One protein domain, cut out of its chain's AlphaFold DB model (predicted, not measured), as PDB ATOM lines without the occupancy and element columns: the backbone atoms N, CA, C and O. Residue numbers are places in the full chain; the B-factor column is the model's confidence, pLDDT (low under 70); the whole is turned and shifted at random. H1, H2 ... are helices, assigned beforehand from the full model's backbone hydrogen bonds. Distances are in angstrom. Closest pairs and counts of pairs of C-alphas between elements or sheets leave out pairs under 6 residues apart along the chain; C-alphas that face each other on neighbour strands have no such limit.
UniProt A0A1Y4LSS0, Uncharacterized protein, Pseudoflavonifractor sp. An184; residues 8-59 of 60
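This is residues 8 to 59 of the 60 residues of an uncharacterized protein of Pseudoflavonifractor sp. An184 (UniProt A0A1Y4LSS0). A short helix, H1, is set off to one side of one long helix, H2, and a long loop, residues 17 to 32, leads from H1 round to the first residues of H2. H2 makes the longest axis, and residues 49 to 59 stick out at its far end. The printed part has 52 residues with two named helices, H1 then H2, and no named strand; the class is all helix. It is loose, with a radius of gyration of the C-alphas of 13.2 A, and elongated, spanning 43 by 23 by 13 A.

H1 is residues 8 to 16, with C-alpha 8 at (-25.982, 38.019, 23.109). H2 is residues 33 to 57, 35.9 A from first to last C-alpha, from C-alpha 33 at (-5.994, 46.289, 36.787) to C-alpha 57 at (-12.440, 19.872, 13.312).

H1 and H2 are near each other, with no pair of C-alphas within 8 A but 6 pairs within 10 A. In H1 and H2 every O i to N i+4 pair is within hydrogen-bond range.

The C-alphas farthest apart, Ser 31 and Lys 59, are separated by 42.9 A. The printed part has no cut. The link from H1 to H2, 16 residues, is long. Residue 59 has a pLDDT under 70.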
ATOM      1  N   ILE A   8     -26.519  39.376  22.982       88.75
ATOM      2  CA  ILE A   8     -25.982  38.019  23.109       88.75
ATOM      3  C   ILE A   8     -24.462  38.014  23.340       88.75
ATOM      4  O   ILE A   8     -23.952  37.179  24.078       88.75
ATOM      5  N   VAL A   9     -23.727  38.958  22.748       85.38
ATOM      6  CA  VAL A   9     -22.277  39.082  22.938       85.38
ATOM      7  C   VAL A   9     -21.965  39.598  24.343       85.38
ATOM      8  O   VAL A   9     -21.055  39.073  24.979       85.38
ATOM      9  N   ASP A  10     -22.727  40.569  24.853       85.00
ATOM     10  CA  ASP A  10     -22.568  41.081  26.223       85.00
ATOM     11  C   ASP A  10     -22.895  40.010  27.281       85.00
ATOM     12  O   ASP A  10     -22.126  39.807  28.223       85.00
ATOM     13  N   GLU A  11     -23.979  39.251  27.099       86.88
ATOM     14  CA  GLU A  11     -24.348  38.144  27.993       86.88
ATOM     15  C   GLU A  11     -23.285  37.042  28.017       86.88
ATOM     16  O   GLU A  11     -22.849  36.622  29.094       86.88
ATOM     17  N   LEU A  12     -22.822  36.605  26.842       82.06
ATOM     18  CA  LEU A  12     -21.765  35.600  26.744       82.06
ATOM     19  C   LEU A  12     -20.461  36.115  27.358       82.06
ATOM     20  O   LEU A  12     -19.815  35.387  28.112       82.06
ATOM     21  N   TYR A  13     -20.088  37.371  27.100       80.00
ATOM     22  CA  TYR A  13     -18.896  37.966  27.699       80.00
ATOM     23  C   TYR A  13     -18.963  37.927  29.226       80.00
ATOM     24  O   TYR A  13     -18.020  37.458  29.852       80.00
ATOM     25  N   ARG A  14     -20.084  38.325  29.839       77.38
ATOM     26  CA  ARG A  14     -20.249  38.289  31.305       77.38
ATOM     27  C   ARG A  14     -20.269  36.873  31.879       77.38
ATOM     28  O   ARG A  14     -19.889  36.683  33.032       77.38
ATOM     29  N   TYR A  15     -20.720  35.891  31.101       80.44
ATOM     30  CA  TYR A  15     -20.706  34.485  31.505       80.44
ATOM     31  C   TYR A  15     -19.286  33.899  31.501       80.44
ATOM     32  O   TYR A  15     -18.908  33.184  32.428       80.44
ATOM     33  N   PHE A  16     -18.489  34.205  30.473       75.19
ATOM     34  CA  PHE A  16     -17.140  33.649  30.304       75.19
ATOM     35  C   PHE A  16     -16.037  34.471  30.979       75.19
ATOM     36  O   PHE A  16     -15.020  33.915  31.396       75.19
ATOM     37  N   VAL A  17     -16.220  35.783  31.089       74.75
ATOM     38  CA  VAL A  17     -15.278  36.718  31.703       74.75
ATOM     39  C   VAL A  17     -15.895  37.226  32.998       74.75
ATOM     40  O   VAL A  17     -16.739  38.119  33.017       74.75
ATOM     41  N   THR A  18     -15.467  36.625  34.107       71.00
ATOM     42  CA  THR A  18     -15.863  37.048  35.451       71.00
ATOM     43  C   THR A  18     -15.211  38.380  35.830       71.00
ATOM     44  O   THR A  18     -14.431  38.959  35.070       71.00
ATOM     45  N   GLN A  19     -15.503  38.867  37.041       75.19
ATOM     46  CA  GLN A  19     -14.835  40.047  37.592       75.19
ATOM     47  C   GLN A  19     -13.300  39.928  37.496       75.19
ATOM     48  O   GLN A  19     -12.778  38.813  37.608       75.19
ATOM     49  N   PRO A  20     -12.589  41.057  37.316       80.12
ATOM     50  CA  PRO A  20     -11.132  41.090  37.288       80.12
ATOM     51  C   PRO A  20     -10.534  40.365  38.500       80.12
ATOM     52  O   PRO A  20     -10.790  40.747  39.640       80.12
ATOM     53  N   ASP A  21      -9.724  39.337  38.248       85.88
ATOM     54  CA  ASP A  21      -8.991  38.610  39.284       85.88
ATOM     55  C   ASP A  21      -7.481  38.780  39.066       85.88
ATOM     56  O   ASP A  21      -6.914  38.116  38.191       85.88
ATOM     57  N   PRO A  22      -6.809  39.641  39.859       88.25
ATOM     58  CA  PRO A  22      -5.378  39.888  39.728       88.25
ATOM     59  C   PRO A  22      -4.498  38.642  39.820       88.25
ATOM     60  O   PRO A  22      -3.409  38.622  39.255       88.25
ATOM     61  N   ARG A  23      -4.972  37.575  40.475       89.31
ATOM     62  CA  ARG A  23      -4.228  36.311  40.623       89.31
ATOM     63  C   ARG A  23      -4.060  35.562  39.301       89.31
ATOM     64  O   ARG A  23      -3.247  34.647  39.223       89.31
ATOM     65  N   LEU A  24      -4.842  35.921  38.281       86.06
ATOM     66  CA  LEU A  24      -4.788  35.329  36.944       86.06
ATOM     67  C   LEU A  24      -3.823  36.076  36.012       86.06
ATOM     68  O   LEU A  24      -3.637  35.670  34.864       86.06
ATOM     69  N   TRP A  25      -3.231  37.181  36.467       90.44
ATOM     70  CA  TRP A  25      -2.364  38.027  35.650       90.44
ATOM     71  C   TRP A  25      -0.888  37.780  35.969       90.44
ATOM     72  O   TRP A  25      -0.556  37.360  37.078       90.44
ATOM     73  N   PRO A  26       0.022  38.089  35.031       89.94
ATOM     74  CA  PRO A  26       1.450  38.125  35.325       89.94
ATOM     75  C   PRO A  26       1.762  39.038  36.520       89.94
ATOM     76  O   PRO A  26       1.169  40.110  36.642       89.94
ATOM     77  N   ASP A  27       2.743  38.662  37.343       93.12
ATOM     78  CA  ASP A  27       3.091  39.369  38.591       93.12
ATOM     79  C   ASP A  27       3.295  40.880  38.405       93.12
ATOM     80  O   ASP A  27       2.832  41.689  39.205       93.12
ATOM     81  N   HIS A  28       3.917  41.276  37.293       92.00
ATOM     82  CA  HIS A  28       4.185  42.678  36.967       92.00
ATOM     83  C   HIS A  28       2.931  43.500  36.604       92.00
ATOM     84  O   HIS A  28       3.023  44.722  36.508       92.00
ATOM     85  N   LEU A  29       1.774  42.861  36.400       93.62
ATOM     86  CA  LEU A  29       0.499  43.509  36.065       93.62
ATOM     87  C   LEU A  29      -0.544  43.419  37.184       93.62
ATOM     88  O   LEU A  29      -1.603  44.029  37.052       93.62
ATOM     89  N   GLN A  30      -0.265  42.726  38.293       90.44
ATOM     90  CA  GLN A  30      -1.223  42.592  39.402       90.44
ATOM     91  C   GLN A  30      -1.644  43.948  39.992       90.44
ATOM     92  O   GLN A  30      -2.795  44.128  40.386       90.44
ATOM     93  N   SER A  31      -0.734  44.925  40.002       92.44
ATOM     94  CA  SER A  31      -0.989  46.302  40.444       92.44
ATOM     95  C   SER A  31      -1.568  47.213  39.354       92.44
ATOM     96  O   SER A  31      -1.826  48.388  39.618       92.44
ATOM     97  N   SER A  32      -1.800  46.695  38.141       92.69
ATOM     98  CA  SER A  32      -2.313  47.444  36.986       92.69
ATOM     99  C   SER A  32      -3.597  46.802  36.435       92.69
ATOM    100  O   SER A  32      -3.566  46.133  35.399       92.69
ATOM    101  N   PRO A  33      -4.758  47.011  37.093       88.50
ATOM    102  CA  PRO A  33      -5.994  46.289  36.787       88.50
ATOM    103  C   PRO A  33      -6.478  46.414  35.345       88.50
ATOM    104  O   PRO A  33      -6.954  45.442  34.770       88.50
ATOM    105  N   ILE A  34      -6.331  47.594  34.738       90.31
ATOM    106  CA  ILE A  34      -6.751  47.829  33.349       90.31
ATOM    107  C   ILE A  34      -5.908  46.981  32.390       90.31
ATOM    108  O   ILE A  34      -6.449  46.301  31.520       90.31
ATOM    109  N   GLN A  35      -4.584  47.005  32.555       91.88
ATOM    110  CA  GLN A  35      -3.669  46.279  31.674       91.88
ATOM    111  C   GLN A  35      -3.752  44.769  31.915       91.88
ATOM    112  O   GLN A  35      -3.821  44.002  30.956       91.88
ATOM    113  N   GLY A  36      -3.808  44.349  33.182       92.44
ATOM    114  CA  GLY A  36      -3.941  42.948  33.570       92.44
ATOM    115  C   GLY A  36      -5.239  42.329  33.059       92.44
ATOM    116  O   GLY A  36      -5.204  41.313  32.363       92.44
ATOM    117  N   HIS A  37      -6.381  42.982  33.307       89.62
ATOM    118  CA  HIS A  37      -7.678  42.495  32.830       89.62
ATOM    119  C   HIS A  37      -7.778  42.501  31.302       89.62
ATOM    120  O   HIS A  37      -8.316  41.558  30.720       89.62
ATOM    121  N   GLY A  38      -7.227  43.526  30.642       89.44
ATOM    122  CA  GLY A  38      -7.177  43.602  29.181       89.44
ATOM    123  C   GLY A  38      -6.390  42.445  28.560       89.44
ATOM    124  O   GLY A  38      -6.901  41.755  27.677       89.44
ATOM    125  N   LEU A  39      -5.180  42.181  29.066       91.06
ATOM    126  CA  LEU A  39      -4.344  41.069  28.605       91.06
ATOM    127  C   LEU A  39      -5.014  39.712  28.860       91.06
ATOM    128  O   LEU A  39      -5.046  38.858  27.970       91.06
ATOM    129  N   TRP A  40      -5.574  39.520  30.055       88.56
ATOM    130  CA  TRP A  40      -6.272  38.289  30.418       88.56
ATOM    131  C   TRP A  40      -7.478  38.022  29.515       88.56
ATOM    132  O   TRP A  40      -7.618  36.920  28.985       88.56
ATOM    133  N   SER A  41      -8.315  39.038  29.289       87.12
ATOM    134  CA  SER A  41      -9.502  38.928  28.432       87.12
ATOM    135  C   SER A  41      -9.120  38.576  26.993       87.12
ATOM    136  O   SER A  41      -9.740  37.705  26.383       87.12
ATOM    137  N   PHE A  42      -8.054  39.191  26.468       89.50
ATOM    138  CA  PHE A  42      -7.522  38.865  25.145       89.50
ATOM    139  C   PHE A  42      -7.056  37.403  25.058       89.50
ATOM    140  O   PHE A  42      -7.419  36.688  24.122       89.50
ATOM    141  N   TYR A  43      -6.312  36.927  26.061       90.00
ATOM    142  CA  TYR A  43      -5.848  35.540  26.119       90.00
ATOM    143  C   TYR A  43      -7.003  34.528  26.196       90.00
ATOM    144  O   TYR A  43      -6.996  33.536  25.463       90.00
ATOM    145  N   GLN A  44      -8.025  34.786  27.022       86.31
ATOM    146  CA  GLN A  44      -9.210  33.920  27.088       86.31
ATOM    147  C   GLN A  44      -9.963  33.877  25.753       86.31
ATOM    148  O   GLN A  44     -10.376  32.799  25.326       86.31
ATOM    149  N   GLY A  45     -10.083  35.014  25.057       87.44
ATOM    150  CA  GLY A  45     -10.688  35.071  23.724       87.44
ATOM    151  C   GLY A  45      -9.957  34.197  22.698       87.44
ATOM    152  O   GLY A  45     -10.594  33.422  21.984       87.44
ATOM    153  N   LEU A  46      -8.619  34.253  22.666       92.25
ATOM    154  CA  LEU A  46      -7.810  33.389  21.794       92.25
ATOM    155  C   LEU A  46      -8.000  31.905  22.118       92.25
ATOM    156  O   LEU A  46      -8.208  31.093  21.215       92.25
ATOM    157  N   ARG A  47      -7.966  31.553  23.408       90.00
ATOM    158  CA  ARG A  47      -8.165  30.174  23.868       90.00
ATOM    159  C   ARG A  47      -9.537  29.637  23.460       90.00
ATOM    160  O   ARG A  47      -9.609  28.520  22.952       90.00
ATOM    161  N   LEU A  48     -10.595  30.430  23.630       86.88
ATOM    162  CA  LEU A  48     -11.945  30.064  23.199       86.88
ATOM    163  C   LEU A  48     -12.001  29.826  21.682       86.88
ATOM    164  O   LEU A  48     -12.572  28.833  21.241       86.88
ATOM    165  N   GLY A  49     -11.369  30.694  20.883       89.06
ATOM    166  CA  GLY A  49     -11.292  30.528  19.428       89.06
ATOM    167  C   GLY A  49     -10.578  29.240  19.000       89.06
ATOM    168  O   GLY A  49     -11.039  28.550  18.089       89.06
ATOM    169  N   MET A  50      -9.493  28.872  19.688       93.25
ATOM    170  CA  MET A  50      -8.794  27.604  19.452       93.25
ATOM    171  C   MET A  50      -9.663  26.398  19.818       93.25
ATOM    172  O   MET A  50      -9.776  25.478  19.016       93.25
ATOM    173  N   GLN A  51     -10.322  26.423  20.982       89.00
ATOM    174  CA  GLN A  51     -11.227  25.350  21.413       89.00
ATOM    175  C   GLN A  51     -12.415  25.176  20.462       89.00
ATOM    176  O   GLN A  51     -12.806  24.053  20.163       89.00
ATOM    177  N   LEU A  52     -12.977  26.278  19.956       89.25
ATOM    178  CA  LEU A  52     -14.048  26.229  18.964       89.25
ATOM    179  C   LEU A  52     -13.559  25.626  17.642       89.25
ATOM    180  O   LEU A  52     -14.274  24.845  17.023       89.25
ATOM    181  N   THR A  53     -12.350  25.991  17.217       94.31
ATOM    182  CA  THR A  53     -11.734  25.442  16.002       94.31
ATOM    183  C   THR A  53     -11.535  23.936  16.135       94.31
ATOM    184  O   THR A  53     -11.972  23.192  15.264       94.31
ATOM    185  N   ASP A  54     -10.945  23.495  17.244       92.62
ATOM    186  CA  ASP A  54     -10.717  22.084  17.564       92.62
ATOM    187  C   ASP A  54     -12.033  21.288  17.567       92.62
ATOM    188  O   ASP A  54     -12.192  20.344  16.798       92.62
ATOM    189  N   ALA A  55     -13.050  21.769  18.291       90.75
ATOM    190  CA  ALA A  55     -14.372  21.139  18.347       90.75
ATOM    191  C   ALA A  55     -15.096  21.076  16.985       90.75
ATOM    192  O   ALA A  55     -15.930  20.197  16.755       90.75
ATOM    193  N   CYS A  56     -14.824  22.022  16.081       92.69
ATOM    194  CA  CYS A  56     -15.345  21.992  14.715       92.69
ATOM    195  C   CYS A  56     -14.584  20.997  13.826       92.69
ATOM    196  O   CYS A  56     -15.200  20.393  12.949       92.69
ATOM    197  N   LEU A  57     -13.277  20.822  14.048       91.94
ATOM    198  CA  LEU A  57     -12.440  19.872  13.312       91.94
ATOM    199  C   LEU A  57     -12.662  18.423  13.765       91.94
ATOM    200  O   LEU A  57     -12.632  17.535  12.923       91.94
ATOM    201  N   GLU A  58     -12.972  18.175  15.043       74.94
ATOM    202  CA  GLU A  58     -13.355  16.842  15.555       74.94
ATOM    203  C   GLU A  58     -14.640  16.279  14.918       74.94
ATOM    204  O   GLU A  58     -14.923  15.086  15.022       74.94
ATOM    205  N   LYS A  59     -15.448  17.131  14.274       56.81
ATOM    206  CA  LYS A  59     -16.689  16.740  13.588       56.81
ATOM    207  C   LYS A  59     -16.505  16.407  12.101       56.81
ATOM    208  O   LYS A  59     -17.517  16.162  11.439       56.81
TER     209      LYS A  59